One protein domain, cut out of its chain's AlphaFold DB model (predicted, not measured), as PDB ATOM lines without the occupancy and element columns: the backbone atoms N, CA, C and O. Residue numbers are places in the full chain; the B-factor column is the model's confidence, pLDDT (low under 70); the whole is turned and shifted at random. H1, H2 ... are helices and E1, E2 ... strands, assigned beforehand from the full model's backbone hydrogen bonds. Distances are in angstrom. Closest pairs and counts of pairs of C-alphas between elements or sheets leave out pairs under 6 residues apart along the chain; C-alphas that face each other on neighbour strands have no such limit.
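This is residues 105 to 230 of the 235 residues of an uncharacterized protein of bacterium ADurb.Bin236 (UniProt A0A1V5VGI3). What does the model look like? A twisted sheet of four parallel strands, in the order E2 E1 E3 E4, lies between helix H6 on one face and H5 on the other, while short H3 and H4 graze the sheet and H1 packs on H2 and H3. Of the long loop between H1 and E1, residues 120 to 126 stick out. What is printed? There are 126 residues with six named helices and four named strands, in the order H1 E1 H2 E2 H3 H4 E3 H5 E4 H6, mixed in class. The whole is compact, with a radius of gyration of the C-alphas of 14.0 A and spans of 40 by 31 by 27 A.

How do the strands pair? Parallel neighbours are E2, residues 152 to 155, E1, 132 to 136, E3, 181 to 186, and E4, 205 to 209, with E2 and E4 as edge strands. N 155 and O 134 at 2.8 A, N 182 and O 133 at 2.9 A, and N 207 and O 183 at 2.9 A are within hydrogen-bond range. What is on the faces? H5, residues 192 to 201, has a height over the sheet of 8.2 A, and the closest C-alphas of it and E3 are Ala 195 and Phe 183, 5.3 A apart. H6, residues 215 to 229, is on the opposite face at a height of 9.2 A, over E3 and E4, making three layers, helices on both faces; its Thr 217 and Val 207 of E4 are the closest C-alphas, 7.2 A. Where are the other helices? H1, residues 105 to 113, touches H2, 142 to 147, opposite ways at a shallow tilt of 29 degrees, with Leu 105 and Leu 145 the closest C-alphas at 5.1 A. H3, residues 157 to 162, touches H1 and also H4, 169 to 173, with the C-alphas of Trp 157 and Glu 172 closest at 5.5 A. E1, H2, E2 and E3, H5, E4 are strand-helix-strand units, parallel neighbour strands with a helix between, and E2, H3 H4, E3 is a split one, with E1 between its strands; each crossover is right-handed. Are the helix backbones regular in their pairs? In H1, H3, H4, H5 and H6 every O i to N i+4 pair is within hydrogen-bond range; H2 has 0 of 2, but 3 of 3 O i to N i+3 pairs.

Where does the printed part begin and end in its elements? H1 begins at C-alpha 105 (207.731, 188.127, 151.637), and H6 ends at C-alpha 229 (220.181, 174.936, 156.521). How long are the longer elements? First to last C-alpha, H6 measures 20.6 A, E3 16.4 A and H5 14.1 A.

How far does it reach? The two C-alphas farthest apart, those of Asp 121 and Ser 216, are 41.6 A apart. Is anything missing or uncertain? The printed part has no cut, the link from H1 to E1 is long at 18 residues, and no printed residue is under 70 in pLDDT.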
ATOM      1  N   LEU A 105     209.046 187.503 151.792       97.56
ATOM      2  CA  LEU A 105     207.731 188.127 151.637       97.56
ATOM      3  C   LEU A 105     207.857 189.570 151.131       97.56
ATOM      4  O   LEU A 105     207.239 189.943 150.137       97.56
ATOM      5  N   LYS A 106     208.731 190.362 151.762       97.31
ATOM      6  CA  LYS A 106     208.921 191.765 151.404       97.31
ATOM      7  C   LYS A 106     209.506 191.932 150.005       97.31
ATOM      8  O   LYS A 106     209.098 192.835 149.277       97.31
ATOM      9  N   LYS A 107     210.440 191.060 149.620       97.94
ATOM     10  CA  LYS A 107     210.991 191.027 148.261       97.94
ATOM     11  C   LYS A 107     209.887 190.799 147.230       97.94
ATOM     12  O   LYS A 107     209.781 191.571 146.282       97.94
ATOM     13  N   MET A 108     209.042 189.787 147.445       97.50
ATOM     14  CA  MET A 108     207.932 189.466 146.543       97.50
ATOM     15  C   MET A 108     206.948 190.634 146.417       97.50
ATOM     16  O   MET A 108     206.610 191.022 145.302       97.50
ATOM     17  N   GLU A 109     206.547 191.241 147.537       95.88
ATOM     18  CA  GLU A 109     205.675 192.420 147.542       95.88
ATOM     19  C   GLU A 109     206.264 193.578 146.734       95.88
ATOM     20  O   GLU A 109     205.562 194.186 145.932       95.88
ATOM     21  N   LEU A 110     207.545 193.905 146.934       96.06
ATOM     22  CA  LEU A 110     208.195 194.998 146.208       96.06
ATOM     23  C   LEU A 110     208.242 194.720 144.703       96.06
ATOM     24  O   LEU A 110     207.942 195.610 143.908       96.06
ATOM     25  N   ILE A 111     208.576 193.489 144.310       95.88
ATOM     26  CA  ILE A 111     208.654 193.095 142.901       95.88
ATOM     27  C   ILE A 111     207.270 193.156 142.243       95.88
ATOM     28  O   ILE A 111     207.139 193.754 141.177       95.88
ATOM     29  N   VAL A 112     206.233 192.599 142.874       93.00
ATOM     30  CA  VAL A 112     204.859 192.622 142.339       93.00
ATOM     31  C   VAL A 112     204.319 194.051 142.274       93.00
ATOM     32  O   VAL A 112     203.844 194.479 141.224       93.00
ATOM     33  N   ASN A 113     204.494 194.843 143.335       91.69
ATOM     34  CA  ASN A 113     204.063 196.243 143.348       91.69
ATOM     35  C   ASN A 113     204.797 197.096 142.304       91.69
ATOM     36  O   ASN A 113     204.227 198.066 141.804       91.69
ATOM     37  N   SER A 114     206.019 196.712 141.911       90.62
ATOM     38  CA  SER A 114     206.789 197.416 140.878       90.62
ATOM     39  C   SER A 114     206.164 197.388 139.479       90.62
ATOM     40  O   SER A 114     206.648 198.071 138.573       90.62
ATOM     41  N   VAL A 115     205.132 196.564 139.272       83.94
ATOM     42  CA  VAL A 115     204.328 196.555 138.044       83.94
ATOM     43  C   VAL A 115     203.431 197.796 137.976       83.94
ATOM     44  O   VAL A 115     203.249 198.351 136.895       83.94
ATOM     45  N   PHE A 116     202.923 198.260 139.120       81.62
ATOM     46  CA  PHE A 116     202.032 199.422 139.220       81.62
ATOM     47  C   PHE A 116     202.779 200.705 139.573       81.62
ATOM     48  O   PHE A 116     202.512 201.762 139.004       81.62
ATOM     49  N   ALA A 117     203.714 200.609 140.516       85.25
ATOM     50  CA  ALA A 117     204.505 201.717 141.025       85.25
ATOM     51  C   ALA A 117     205.985 201.434 140.738       85.25
ATOM     52  O   ALA A 117     206.601 200.671 141.484       85.25
ATOM     53  N   PRO A 118     206.558 202.000 139.659       85.12
ATOM     54  CA  PRO A 118     207.949 201.762 139.295       85.12
ATOM     55  C   PRO A 118     208.899 201.971 140.477       85.12
ATOM     56  O   PRO A 118     208.732 202.898 141.273       85.12
ATOM     57  N   LEU A 119     209.900 201.097 140.587       85.56
ATOM     58  CA  LEU A 119     210.965 201.270 141.570       85.56
ATOM     59  C   LEU A 119     211.775 202.531 141.234       85.56
ATOM     60  O   LEU A 119     211.871 202.881 140.055       85.56
ATOM     61  N   PRO A 120     212.379 203.197 142.233       85.50
ATOM     62  CA  PRO A 120     213.264 204.325 141.982       85.50
ATOM     63  C   PRO A 120     214.397 203.954 141.023       85.50
ATOM     64  O   PRO A 120     215.023 202.898 141.171       85.50
ATOM     65  N   ASP A 121     214.692 204.849 140.081       81.44
ATOM     66  CA  ASP A 121     215.834 204.691 139.186       81.44
ATOM     67  C   ASP A 121     217.127 204.575 140.000       81.44
ATOM     68  O   ASP A 121     217.406 205.383 140.888       81.44
ATOM     69  N   GLY A 122     217.925 203.550 139.700       79.44
ATOM     70  CA  GLY A 122     219.186 203.307 140.398       79.44
ATOM     71  C   GLY A 122     219.031 202.799 141.834       79.44
ATOM     72  O   GLY A 122     219.963 202.966 142.616       79.44
ATOM     73  N   LEU A 123     217.897 202.182 142.197       87.44
ATOM     74  CA  LEU A 123     217.738 201.501 143.486       87.44
ATOM     75  C   LEU A 123     218.908 200.536 143.742       87.44
ATOM     76  O   LEU A 123     219.039 199.503 143.087       87.44
ATOM     77  N   THR A 124     219.725 200.852 144.743       86.94
ATOM     78  CA  THR A 124     220.784 199.971 145.241       86.94
ATOM     79  C   THR A 124     220.375 199.397 146.585       86.94
ATOM     80  O   THR A 124     220.128 200.143 147.534       86.94
ATOM     81  N   LEU A 125     220.332 198.072 146.677       93.44
ATOM     82  CA  LEU A 125     220.218 197.351 147.940       93.44
ATOM     83  C   LEU A 125     221.538 196.637 148.211       93.44
ATOM     84  O   LEU A 125     222.224 196.235 147.271       93.44
ATOM     85  N   GLU A 126     221.889 196.487 149.486       93.19
ATOM     86  CA  GLU A 126     223.033 195.663 149.867       93.19
ATOM     87  C   GLU A 126     222.759 194.213 149.458       93.19
ATOM     88  O   GLU A 126     221.760 193.605 149.862       93.19
ATOM     89  N   GLU A 127     223.632 193.687 148.605       95.88
ATOM     90  CA  GLU A 127     223.586 192.300 148.180       95.88
ATOM     91  C   GLU A 127     224.085 191.386 149.306       95.88
ATOM     92  O   GLU A 127     225.100 191.671 149.942       95.88
ATOM     93  N   CYS A 128     223.407 190.257 149.518       96.25
ATOM     94  CA  CYS A 128     223.870 189.211 150.425       96.25
ATOM     95  C   CYS A 128     224.243 187.928 149.672       96.25
ATOM     96  O   CYS A 128     223.865 187.726 148.521       96.25
ATOM     97  N   ALA A 129     224.982 187.031 150.326       96.50
ATOM     98  CA  ALA A 129     225.167 185.677 149.812       96.50
ATOM     99  C   ALA A 129     223.895 184.841 150.068       96.50
ATOM    100  O   ALA A 129     223.370 184.882 151.185       96.50
ATOM    101  N   PRO A 130     223.417 184.042 149.094       96.69
ATOM    102  CA  PRO A 130     222.214 183.243 149.276       96.69
ATOM    103  C   PRO A 130     222.452 182.094 150.258       96.69
ATOM    104  O   PRO A 130     223.323 181.252 150.039       96.69
ATOM    105  N   LYS A 131     221.617 181.998 151.297       96.31
ATOM    106  CA  LYS A 131     221.502 180.771 152.107       96.31
ATOM    107  C   LYS A 131     220.520 179.782 151.491       96.31
ATOM    108  O   LYS A 131     220.687 178.579 151.631       96.31
ATOM    109  N   CYS A 132     219.492 180.294 150.825       97.56
ATOM    110  CA  CYS A 132     218.431 179.514 150.204       97.56
ATOM    111  C   CYS A 132     218.006 180.168 148.886       97.56
ATOM    112  O   CYS A 132     218.231 181.362 148.672       97.56
ATOM    113  N   GLY A 133     217.379 179.392 148.009       98.31
ATOM    114  CA  GLY A 133     216.711 179.882 146.816       98.31
ATOM    115  C   GLY A 133     215.201 179.686 146.881       98.31
ATOM    116  O   GLY A 133     214.709 178.652 147.336       98.31
ATOM    117  N   PHE A 134     214.466 180.652 146.344       98.62
ATOM    118  CA  PHE A 134     213.063 180.511 145.982       98.62
ATOM    119  C   PHE A 134     212.930 180.757 144.482       98.62
ATOM    120  O   PHE A 134     213.055 181.888 144.015       98.62
ATOM    121  N   TRP A 135     212.698 179.699 143.713       98.44
ATOM    122  CA  TRP A 135     212.395 179.790 142.290       98.44
ATOM    123  C   TRP A 135     210.881 179.743 142.112       98.44
ATOM    124  O   TRP A 135     210.239 178.849 142.662       98.44
ATOM    125  N   GLY A 136     210.289 180.654 141.337       95.06
ATOM    126  CA  GLY A 136     208.871 180.519 141.010       95.06
ATOM    127  C   GLY A 136     208.197 181.743 140.415       95.06
ATOM    128  O   GLY A 136     208.830 182.713 139.999       95.06
ATOM    129  N   VAL A 137     206.870 181.646 140.390       91.19
ATOM    130  CA  VAL A 137     205.923 182.737 140.124       91.19
ATOM    131  C   VAL A 137     205.365 183.267 141.454       91.19
ATOM    132  O   VAL A 137     205.415 182.532 142.447       91.19
ATOM    133  N   PRO A 138     204.784 184.481 141.506       92.06
ATOM    134  CA  PRO A 138     204.089 184.959 142.698       92.06
ATOM    135  C   PRO A 138     203.024 183.948 143.185       92.06
ATOM    136  O   PRO A 138     202.164 183.517 142.401       92.06
ATOM    137  N   PRO A 139     203.086 183.502 144.454       92.44
ATOM    138  CA  PRO A 139     202.070 182.626 145.030       92.44
ATOM    139  C   PRO A 139     200.691 183.284 145.062       92.44
ATOM    140  O   PRO A 139     200.578 184.494 145.179       92.44
ATOM    141  N   TYR A 140     199.625 182.489 145.007       89.50
ATOM    142  CA  TYR A 140     198.274 183.010 145.257       89.50
ATOM    143  C   TYR A 140     198.123 183.486 146.713       89.50
ATOM    144  O   TYR A 140     197.436 184.465 146.983       89.50
ATOM    145  N   ASP A 141     198.771 182.773 147.636       89.44
ATOM    146  CA  ASP A 141     198.886 183.103 149.051       89.44
ATOM    147  C   ASP A 141     200.364 183.299 149.398       89.44
ATOM    148  O   ASP A 141     201.166 182.364 149.320       89.44
ATOM    149  N   PHE A 142     200.726 184.525 149.769       93.12
ATOM    150  CA  PHE A 142     202.104 184.886 150.088       93.12
ATOM    151  C   PHE A 142     202.576 184.344 151.448       93.12
ATOM    152  O   PHE A 142     203.779 184.370 151.704       93.12
ATOM    153  N   GLY A 143     201.697 183.779 152.287       92.81
ATOM    154  CA  GLY A 143     202.071 183.223 153.595       92.81
ATOM    155  C   GLY A 143     203.128 182.110 153.526       92.81
ATOM    156  O   GLY A 143     203.904 181.920 154.459       92.81
ATOM    157  N   ILE A 144     203.247 181.411 152.390       94.44
ATOM    158  CA  ILE A 144     204.332 180.443 152.141       94.44
ATOM    159  C   ILE A 144     205.733 181.069 152.242       94.44
ATOM    160  O   ILE A 144     206.690 180.396 152.624       94.44
ATOM    161  N   LEU A 145     205.867 182.356 151.916       96.69
ATOM    162  CA  LEU A 145     207.149 183.059 151.856       96.69
ATOM    163  C   LEU A 145     207.716 183.353 153.250       96.69
ATOM    164  O   LEU A 145     208.919 183.564 153.391       96.69
ATOM    165  N   GLU A 146     206.877 183.327 154.287       96.19
ATOM    166  CA  GLU A 146     207.282 183.544 155.680       96.19
ATOM    167  C   GLU A 146     208.107 182.384 156.251       96.19
ATOM    168  O   GLU A 146     208.811 182.551 157.246       96.19
ATOM    169  N   LEU A 147     208.054 181.212 155.608       96.25
ATOM    170  CA  LEU A 147     208.805 180.027 156.026       96.25
ATOM    171  C   LEU A 147     210.317 180.184 155.830       96.25
ATOM    172  O   LEU A 147     211.089 179.443 156.437       96.25
ATOM    173  N   PHE A 148     210.743 181.114 154.980       97.62
ATOM    174  CA  PHE A 148     212.110 181.210 154.490       97.62
ATOM    175  C   PHE A 148     212.964 182.194 155.312       97.62
ATOM    176  O   PHE A 148     212.439 183.186 155.834       97.62
ATOM    177  N   PRO A 149     214.287 181.958 155.417       97.19
ATOM    178  CA  PRO A 149     215.215 182.940 155.974       97.19
ATOM    179  C   PRO A 149     215.312 184.184 155.078       97.19
ATOM    180  O   PRO A 149     215.000 184.139 153.885       97.19
ATOM    181  N   ASP A 150     215.777 185.298 155.640       97.31
ATOM    182  CA  ASP A 150     215.838 186.581 154.929       97.31
ATOM    183  C   ASP A 150     216.860 186.561 153.777       97.31
ATOM    184  O   ASP A 150     216.607 187.118 152.709       97.31
ATOM    185  N   GLU A 151     217.948 185.800 153.910       96.81
ATOM    186  CA  GLU A 151     218.968 185.585 152.871       96.81
ATOM    187  C   GLU A 151     218.529 184.583 151.782       96.81
ATOM    188  O   GLU A 151     219.348 183.888 151.174       96.81
ATOM    189  N   THR A 152     217.219 184.471 151.542       98.38
ATOM    190  CA  THR A 152     216.667 183.696 150.426       98.38
ATOM    191  C   THR A 152     216.671 184.536 149.158       98.38
ATOM    192  O   THR A 152     216.020 185.583 149.107       98.38
ATOM    193  N   HIS A 153     217.383 184.090 148.126       98.50
ATOM    194  CA  HIS A 153     217.372 184.758 146.825       98.50
ATOM    195  C   HIS A 153     216.174 184.314 145.987       98.50
ATOM    196  O   HIS A 153     215.765 183.153 146.043       98.50
ATOM    197  N   ILE A 154     215.626 185.234 145.192       98.62
ATOM    198  CA  ILE A 154     214.549 184.934 144.241       98.62
ATOM    199  C   ILE A 154     215.152 184.565 142.880       98.62
ATOM    200  O   ILE A 154     215.982 185.291 142.332       98.62
ATOM    201  N   PHE A 155     214.692 183.447 142.326       98.25
ATOM    202  CA  PHE A 155     214.994 182.955 140.984       98.25
ATOM    203  C   PHE A 155     213.704 182.796 140.163       98.25
ATOM    204  O   PHE A 155     212.589 182.952 140.670       98.25
ATOM    205  N   GLY A 156     213.849 182.443 138.885       96.31
ATOM    206  CA  GLY A 156     212.723 182.146 138.004       96.31
ATOM    207  C   GLY A 156     211.978 183.384 137.513       96.31
ATOM    208  O   GLY A 156     212.535 184.483 137.427       96.31
ATOM    209  N   TRP A 157     210.703 183.202 137.169       95.25
ATOM    210  CA  TRP A 157     209.908 184.230 136.498       95.25
ATOM    211  C   TRP A 157     209.745 185.510 137.329       95.25
ATOM    212  O   TRP A 157     209.820 186.606 136.776       95.25
ATOM    213  N   THR A 158     209.616 185.412 138.658       96.19
ATOM    214  CA  THR A 158     209.552 186.598 139.533       96.19
ATOM    215  C   THR A 158     210.799 187.483 139.403       96.19
ATOM    216  O   THR A 158     210.670 188.705 139.343       96.19
ATOM    217  N   ARG A 159     212.002 186.904 139.282       96.88
ATOM    218  CA  ARG A 159     213.230 187.685 139.041       96.88
ATOM    219  C   ARG A 159     213.213 188.350 137.662       96.88
ATOM    220  O   ARG A 159     213.620 189.501 137.528       96.88
ATOM    221  N   CYS A 160     212.685 187.661 136.652       95.56
ATOM    222  CA  CYS A 160     212.514 188.223 135.309       95.56
ATOM    223  C   CYS A 160     211.541 189.419 135.316       95.56
ATOM    224  O   CYS A 160     211.752 190.394 134.593       95.56
ATOM    225  N   MET A 161     210.502 189.383 136.165       94.00
ATOM    226  CA  MET A 161     209.611 190.532 136.368       94.00
ATOM    227  C   MET A 161     210.337 191.730 136.973       94.00
ATOM    228  O   MET A 161     210.131 192.857 136.521       94.00
ATOM    229  N   GLU A 162     211.177 191.500 137.985       95.50
ATOM    230  CA  GLU A 162     211.993 192.554 138.585       95.50
ATOM    231  C   GLU A 162     212.902 193.198 137.533       95.50
ATOM    232  O   GLU A 162     212.889 194.417 137.369       95.50
ATOM    233  N   ASN A 163     213.575 192.361 136.736       94.88
ATOM    234  CA  ASN A 163     214.459 192.778 135.650       94.88
ATOM    235  C   ASN A 163     213.728 193.429 134.462       94.88
ATOM    236  O   ASN A 163     214.378 193.913 133.539       94.88
ATOM    237  N   LYS A 164     212.388 193.467 134.471       93.38
ATOM    238  CA  LYS A 164     211.526 193.985 133.392       93.38
ATOM    239  C   LYS A 164     211.657 193.233 132.061       93.38
ATOM    240  O   LYS A 164     211.235 193.763 131.032       93.38
ATOM    241  N   THR A 165     212.137 191.988 132.098       94.62
ATOM    242  CA  THR A 165     212.315 191.079 130.950       94.62
ATOM    243  C   THR A 165     211.579 189.746 131.182       94.62
ATOM    244  O   THR A 165     212.186 188.680 131.199       94.62
ATOM    245  N   PRO A 166     210.248 189.744 131.379       92.06
ATOM    246  CA  PRO A 166     209.492 188.555 131.806       92.06
ATOM    247  C   PRO A 166     209.487 187.381 130.807       92.06
ATOM    248  O   PRO A 166     208.993 186.309 131.147       92.06
ATOM    249  N   ALA A 167     209.986 187.581 129.582       92.50
ATOM    250  CA  ALA A 167     210.149 186.555 128.550       92.50
ATOM    251  C   ALA A 167     211.581 185.972 128.477       92.50
ATOM    252  O   ALA A 167     211.868 185.175 127.582       92.50
ATOM    253  N   ASP A 168     212.477 186.378 129.382       94.56
ATOM    254  CA  ASP A 168     213.877 185.950 129.430       94.56
ATOM    255  C   ASP A 168     214.009 184.531 130.008       94.56
ATOM    256  O   ASP A 168     214.096 184.320 131.219       94.56
ATOM    257  N   ILE A 169     213.982 183.541 129.115       93.06
ATOM    258  CA  ILE A 169     214.078 182.119 129.474       93.06
ATOM    259  C   ILE A 169     215.455 181.779 130.048       93.06
ATOM    260  O   ILE A 169     215.545 180.929 130.931       93.06
ATOM    261  N   GLU A 170     216.519 182.421 129.563       94.81
ATOM    262  CA  GLU A 170     217.876 182.161 130.050       94.81
ATOM    263  C   GLU A 170     217.973 182.567 131.522       94.81
ATOM    264  O   GLU A 170     218.314 181.736 132.368       94.81
ATOM    265  N   MET A 171     217.523 183.781 131.856       95.62
ATOM    266  CA  MET A 171     217.428 184.233 133.242       95.62
ATOM    267  C   MET A 171     216.456 183.383 134.067       95.62
ATOM    268  O   MET A 171     216.699 183.151 135.248       95.62
ATOM    269  N   GLU A 172     215.344 182.910 133.510       95.00
ATOM    270  CA  GLU A 172     214.413 182.056 134.255       95.00
ATOM    271  C   GLU A 172     215.040 180.704 134.642       95.00
ATOM    272  O   GLU A 172     214.749 180.182 135.724       95.00
ATOM    273  N   CYS A 173     215.930 180.166 133.805       96.19
ATOM    274  CA  CYS A 173     216.670 178.925 134.050       96.19
ATOM    275  C   CYS A 173     217.868 179.085 134.995       96.19
ATOM    276  O   CYS A 173     218.341 178.097 135.552       96.19
ATOM    277  N   GLU A 174     218.378 180.299 135.195       96.00
ATOM    278  CA  GLU A 174     219.525 180.525 136.073       96.00
ATOM    279  C   GLU A 174     219.183 180.259 137.548       96.00
ATOM    280  O   GLU A 174     218.426 181.000 138.180       96.00
ATOM    281  N   VAL A 175     219.823 179.254 138.142       95.56
ATOM    282  CA  VAL A 175     219.742 178.942 139.575       95.56
ATOM    283  C   VAL A 175     221.152 178.871 140.153       95.56
ATOM    284  O   VAL A 175     222.076 178.366 139.512       95.56
ATOM    285  N   ALA A 176     221.346 179.379 141.371       94.44
ATOM    286  CA  ALA A 176     222.648 179.320 142.028       94.44
ATOM    287  C   ALA A 176     223.040 177.868 142.363       94.44
ATOM    288  O   ALA A 176     222.332 177.164 143.085       94.44
ATOM    289  N   SER A 177     224.193 177.428 141.857       93.25
ATOM    290  CA  SER A 177     224.719 176.087 142.128       93.25
ATOM    291  C   SER A 177     225.049 175.903 143.611       93.25
ATOM    292  O   SER A 177     225.620 176.792 144.242       93.25
ATOM    293  N   GLY A 178     224.687 174.747 144.170       94.19
ATOM    294  CA  GLY A 178     224.938 174.403 145.573       94.19
ATOM    295  C   GLY A 178     224.046 175.121 146.592       94.19
ATOM    296  O   GLY A 178     224.192 174.873 147.784       94.19
ATOM    297  N   VAL A 179     223.116 175.976 146.151       97.38
ATOM    298  CA  VAL A 179     222.157 176.654 147.032       97.38
ATOM    299  C   VAL A 179     220.873 175.821 147.139       97.38
ATOM    300  O   VAL A 179     220.198 175.615 146.123       97.38
ATOM    301  N   PRO A 180     220.471 175.381 148.347       98.12
ATOM    302  CA  PRO A 180     219.211 174.672 148.552       98.12
ATOM    303  C   PRO A 180     218.034 175.533 148.098       98.12
ATOM    304  O   PRO A 180     217.787 176.603 148.656       98.12
ATOM    305  N   THR A 181     217.316 175.077 147.073       98.69
ATOM    306  CA  THR A 181     216.292 175.879 146.394       98.69
ATOM    307  C   THR A 181     214.937 175.182 146.414       98.69
ATOM    308  O   THR A 181     214.827 174.001 146.075       98.69
ATOM    309  N   VAL A 182     213.897 175.925 146.795       98.56
ATOM    310  CA  VAL A 182     212.500 175.509 146.637       98.56
ATOM    311  C   VAL A 182     211.984 176.041 145.303       98.56
ATOM    312  O   VAL A 182     212.039 177.240 145.040       98.56
ATOM    313  N   PHE A 183     211.478 175.138 144.470       98.50
ATOM    314  CA  PHE A 183     210.900 175.407 143.160       98.50
ATOM    315  C   PHE A 183     209.381 175.382 143.273       98.50
ATOM    316  O   PHE A 183     208.764 174.318 143.326       98.50
ATOM    317  N   PHE A 184     208.789 176.566 143.349       97.94
ATOM    318  CA  PHE A 184     207.372 176.770 143.588       97.94
ATOM    319  C   PHE A 184     206.596 177.016 142.295       97.94
ATOM    320  O   PHE A 184     206.949 177.877 141.484       97.94
ATOM    321  N   THR A 185     205.452 176.344 142.166       96.00
ATOM    322  CA  THR A 185     204.420 176.705 141.192       96.00
ATOM    323  C   THR A 185     203.026 176.648 141.782       96.00
ATOM    324  O   THR A 185     202.722 175.844 142.665       96.00
ATOM    325  N   GLN A 186     202.130 177.454 141.216       93.19
ATOM    326  CA  GLN A 186     200.704 177.220 141.396       93.19
ATOM    327  C   GLN A 186     200.270 175.967 140.630       93.19
ATOM    328  O   GLN A 186     200.807 175.692 139.551       93.19
ATOM    329  N   SER A 187     199.274 175.247 141.145       93.50
ATOM    330  CA  SER A 187     198.698 174.106 140.435       93.50
ATOM    331  C   SER A 187     198.226 174.491 139.039       93.50
ATOM    332  O   SER A 187     197.635 175.556 138.842       93.50
ATOM    333  N   PHE A 188     198.520 173.629 138.063       93.44
ATOM    334  CA  PHE A 188     198.231 173.849 136.637       93.44
ATOM    335  C   PHE A 188     198.924 175.076 136.016       93.44
ATOM    336  O   PHE A 188     198.528 175.556 134.951       93.44
ATOM    337  N   CYS A 189     199.975 175.603 136.647       91.62
ATOM    338  CA  CYS A 189     200.823 176.614 136.027       91.62
ATOM    339  C   CYS A 189     201.678 175.979 134.922       91.62
ATOM    340  O   CYS A 189     202.300 174.936 135.121       91.62
ATOM    341  N   GLN A 190     201.793 176.641 133.770       88.94
ATOM    342  CA  GLN A 190     202.632 176.161 132.661       88.94
ATOM    343  C   GLN A 190     204.134 176.173 132.986       88.94
ATOM    344  O   GLN A 190     204.904 175.453 132.359       88.94
ATOM    345  N   LYS A 191     204.547 176.936 134.005       91.44
ATOM    346  CA  LYS A 191     205.922 176.950 134.519       91.44
ATOM    347  C   LYS A 191     206.284 175.699 135.336       91.44
ATOM    348  O   LYS A 191     207.452 175.516 135.659       91.44
ATOM    349  N   SER A 192     205.323 174.812 135.624       93.75
ATOM    350  CA  SER A 192     205.555 173.529 136.319       93.75
ATOM    351  C   SER A 192     206.618 172.667 135.646       93.75
ATOM    352  O   SER A 192     207.435 172.065 136.337       93.75
ATOM    353  N   ALA A 193     206.678 172.658 134.311       93.06
ATOM    354  CA  ALA A 193     207.708 171.921 133.584       93.06
ATOM    355  C   ALA A 193     209.124 172.450 133.881       93.06
ATOM    356  O   ALA A 193     210.036 171.654 134.089       93.06
ATOM    357  N   PHE A 194     209.305 173.773 133.951       93.94
ATOM    358  CA  PHE A 194     210.587 174.380 134.325       93.94
ATOM    359  C   PHE A 194     210.928 174.062 135.779       93.94
ATOM    360  O   PHE A 194     211.987 173.510 136.057       93.94
ATOM    361  N   ALA A 195     209.989 174.325 136.688       96.81
ATOM    362  CA  ALA A 195     210.155 174.093 138.117       96.81
ATOM    363  C   ALA A 195     210.566 172.649 138.432       96.81
ATOM    364  O   ALA A 195     211.500 172.410 139.191       96.81
ATOM    365  N   TYR A 196     209.872 171.683 137.825       97.62
ATOM    366  CA  TYR A 196     210.099 170.261 138.045       97.62
ATOM    367  C   TYR A 196     211.475 169.812 137.546       97.62
ATOM    368  O   TYR A 196     212.180 169.095 138.256       97.62
ATOM    369  N   ASN A 197     211.867 170.223 136.336       97.44
ATOM    370  CA  ASN A 197     213.146 169.805 135.763       97.44
ATOM    371  C   ASN A 197     214.325 170.496 136.454       97.44
ATOM    372  O   ASN A 197     215.251 169.806 136.873       97.44
ATOM    373  N   LEU A 198     214.241 171.805 136.705       97.81
ATOM    374  CA  LEU A 198     215.285 172.534 137.431       97.81
ATOM    375  C   LEU A 198     215.446 172.015 138.867       97.81
ATOM    376  O   LEU A 198     216.570 171.851 139.338       97.81
ATOM    377  N   ALA A 199     214.355 171.662 139.557       97.94
ATOM    378  CA  ALA A 199     214.451 171.031 140.873       97.94
ATOM    379  C   ALA A 199     215.253 169.724 140.830       97.94
ATOM    380  O   ALA A 199     216.058 169.465 141.722       97.94
ATOM    381  N   ARG A 200     215.075 168.907 139.789       97.56
ATOM    382  CA  ARG A 200     215.825 167.654 139.623       97.56
ATOM    383  C   ARG A 200     217.291 167.901 139.286       97.56
ATOM    384  O   ARG A 200     218.148 167.217 139.832       97.56
ATOM    385  N   GLU A 201     217.566 168.856 138.404       97.00
ATOM    386  CA  GLU A 201     218.922 169.212 137.972       97.00
ATOM    387  C   GLU A 201     219.758 169.791 139.119       97.00
ATOM    388  O   GLU A 201     220.931 169.454 139.265       97.00
ATOM    389  N   HIS A 202     219.137 170.606 139.975       96.81
ATOM    390  CA  HIS A 202     219.808 171.300 141.074       96.81
ATOM    391  C   HIS A 202     219.631 170.628 142.445       96.81
ATOM    392  O   HIS A 202     220.079 171.174 143.451       96.81
ATOM    393  N   GLY A 203     218.975 169.464 142.515       96.50
ATOM    394  CA  GLY A 203     218.705 168.771 143.783       96.50
ATOM    395  C   GLY A 203     217.812 169.565 144.749       96.50
ATOM    396  O   GLY A 203     217.959 169.455 145.964       96.50
ATOM    397  N   GLY A 204     216.914 170.395 144.217       97.81
ATOM    398  CA  GLY A 204     215.979 171.213 144.986       97.81
ATOM    399  C   GLY A 204     214.651 170.526 145.301       97.81
ATOM    400  O   GLY A 204     214.376 169.396 144.895       97.81
ATOM    401  N   LEU A 205     213.786 171.247 146.018       98.38
ATOM    402  CA  LEU A 205     212.440 170.795 146.366       98.38
ATOM    403  C   LEU A 205     211.406 171.400 145.414       98.38
ATOM    404  O   LEU A 205     211.120 172.590 145.497       98.38
ATOM    405  N   TYR A 206     210.782 170.580 144.570       98.12
ATOM    406  CA  TYR A 206     209.601 170.999 143.812       98.12
ATOM    407  C   TYR A 206     208.344 170.981 144.692       98.12
ATOM    408  O   TYR A 206     208.024 169.960 145.310       98.12
ATOM    409  N   VAL A 207     207.615 172.099 144.718       96.94
ATOM    410  CA  VAL A 207     206.320 172.230 145.394       96.94
ATOM    411  C   VAL A 207     205.275 172.831 144.466       96.94
ATOM    412  O   VAL A 207     205.467 173.881 143.854       96.94
ATOM    413  N   GLU A 208     204.128 172.168 144.418       95.31
ATOM    414  CA  GLU A 208     202.937 172.645 143.730       95.31
ATOM    415  C   GLU A 208     201.855 172.958 144.772       95.31
ATOM    416  O   GLU A 208     201.622 172.164 145.692       95.31
ATOM    417  N   VAL A 209     201.217 174.123 144.654       94.06
ATOM    418  CA  VAL A 209     200.165 174.576 145.577       94.06
ATOM    419  C   VAL A 209     198.946 175.064 144.805       94.06
ATOM    420  O   VAL A 209     199.063 175.925 143.933       94.06
ATOM    421  N   ASP A 210     197.760 174.585 145.182       89.75
ATOM    422  CA  ASP A 210     196.493 175.146 144.714       89.75
ATOM    423  C   ASP A 210     195.907 176.103 145.757       89.75
ATOM    424  O   ASP A 210     195.522 175.675 146.844       89.75
ATOM    425  N   LYS A 211     195.808 177.393 145.410       86.69
ATOM    426  CA  LYS A 211     195.320 178.505 146.254       86.69
ATOM    427  C   LYS A 211     196.081 178.661 147.574       86.69
ATOM    428  O   LYS A 211     196.893 179.570 147.693       86.69
ATOM    429  N   MET A 212     195.810 177.786 148.538       88.75
ATOM    430  CA  MET A 212     196.354 177.801 149.890       88.75
ATOM    431  C   MET A 212     197.293 176.618 150.102       88.75
ATOM    432  O   MET A 212     197.025 175.489 149.687       88.75
ATOM    433  N   MET A 213     198.386 176.864 150.813       92.44
ATOM    434  CA  MET A 213     199.329 175.814 151.170       92.44
ATOM    435  C   MET A 213     198.701 174.822 152.164       92.44
ATOM    436  O   MET A 213     198.192 175.205 153.215       92.44
ATOM    437  N   SER A 214     198.791 173.523 151.866       92.81
ATOM    438  CA  SER A 214     198.384 172.473 152.807       92.81
ATOM    439  C   SER A 214     199.393 172.312 153.954       92.81
ATOM    440  O   SER A 214     200.583 172.580 153.780       92.81
ATOM    441  N   HIS A 215     198.961 171.765 155.098       93.19
ATOM    442  CA  HIS A 215     199.878 171.393 156.187       93.19
ATOM    443  C   HIS A 215     200.989 170.441 155.727       93.19
ATOM    444  O   HIS A 215     202.128 170.562 156.170       93.19
ATOM    445  N   SER A 216     200.682 169.520 154.807       94.50
ATOM    446  CA  SER A 216     201.682 168.606 154.249       94.50
ATOM    447  C   SER A 216     202.725 169.351 153.418       94.50
ATOM    448  O   SER A 216     203.919 169.101 153.568       94.50
ATOM    449  N   THR A 217     202.301 170.288 152.566       95.06
ATOM    450  CA  THR A 217     203.223 171.105 151.766       95.06
ATOM    451  C   THR A 217     204.095 171.980 152.660       95.06
ATOM    452  O   THR A 217     205.305 172.028 152.458       95.06
ATOM    453  N   ARG A 218     203.504 172.595 153.691       96.12
ATOM    454  CA  ARG A 218     204.236 173.374 154.694       96.12
ATOM    455  C   ARG A 218     205.327 172.545 155.370       96.12
ATOM    456  O   ARG A 218     206.489 172.928 155.320       96.12
ATOM    457  N   ALA A 219     204.966 171.379 155.904       96.31
ATOM    458  CA  ALA A 219     205.907 170.494 156.586       96.31
ATOM    459  C   ALA A 219     207.047 170.025 155.665       96.31
ATOM    460  O   ALA A 219     208.185 169.903 156.110       96.31
ATOM    461  N   LYS A 220     206.773 169.792 154.372       97.31
ATOM    462  CA  LYS A 220     207.813 169.455 153.384       97.31
ATOM    463  C   LYS A 220     208.824 170.588 153.202       97.31
ATOM    464  O   LYS A 220     210.019 170.316 153.153       97.31
ATOM    465  N   ILE A 221     208.350 171.831 153.105       97.38
ATOM    466  CA  ILE A 221     209.218 173.009 152.966       97.38
ATOM    467  C   ILE A 221     210.030 173.212 154.245       97.38
ATOM    468  O   ILE A 221     211.247 173.321 154.174       97.38
ATOM    469  N   GLU A 222     209.381 173.195 155.409       97.38
ATOM    470  CA  GLU A 222     210.051 173.356 156.706       97.38
ATOM    471  C   GLU A 222     211.126 172.281 156.919       97.38
ATOM    472  O   GLU A 222     212.263 172.615 157.243       97.38
ATOM    473  N   ALA A 223     210.819 171.010 156.637       97.94
ATOM    474  CA  ALA A 223     211.793 169.925 156.723       97.94
ATOM    475  C   ALA A 223     212.963 170.121 155.746       97.94
ATOM    476  O   ALA A 223     214.116 169.919 156.118       97.94
ATOM    477  N   PHE A 224     212.694 170.537 154.505       98.31
ATOM    478  CA  PHE A 224     213.748 170.818 153.529       98.31
ATOM    479  C   PHE A 224     214.684 171.937 154.000       98.31
ATOM    480  O   PHE A 224     215.904 171.796 153.895       98.31
ATOM    481  N   LEU A 225     214.127 173.018 154.550       97.88
ATOM    482  CA  LEU A 225     214.904 174.124 155.104       97.88
ATOM    483  C   LEU A 225     215.692 173.691 156.349       97.88
ATOM    484  O   LEU A 225     216.860 174.052 156.484       97.88
ATOM    485  N   GLU A 226     215.110 172.876 157.229       97.56
ATOM    486  CA  GLU A 226     215.811 172.366 158.410       97.56
ATOM    487  C   GLU A 226     216.976 171.446 158.022       97.56
ATOM    488  O   GLU A 226     218.092 171.645 158.498       97.56
ATOM    489  N   PHE A 227     216.759 170.473 157.134       97.25
ATOM    490  CA  PHE A 227     217.797 169.505 156.769       97.25
ATOM    491  C   PHE A 227     218.965 170.122 156.003       97.25
ATOM    492  O   PHE A 227     220.097 169.670 156.165       97.25
ATOM    493  N   ASN A 228     218.710 171.139 155.178       97.31
ATOM    494  CA  ASN A 228     219.759 171.759 154.374       97.31
ATOM    495  C   ASN A 228     220.433 172.948 155.071       97.31
ATOM    496  O   ASN A 228     221.594 173.228 154.787       97.31
ATOM    497  N   LEU A 229     219.724 173.656 155.961       95.94
ATOM    498  CA  LEU A 229     220.181 174.936 156.521       95.94
ATOM    499  C   LEU A 229     220.223 174.968 158.055       95.94
ATOM    500  O   LEU A 229     220.708 175.942 158.627       95.94
ATOM    501  N   GLY A 230     219.662 173.969 158.742       94.81
ATOM    502  CA  GLY A 230     219.404 174.032 160.186       94.81
ATOM    503  C   GLY A 230     218.349 175.081 160.575       94.81
ATOM    504  O   GLY A 230     218.272 175.485 161.736       94.81
TER     505      GLY A 230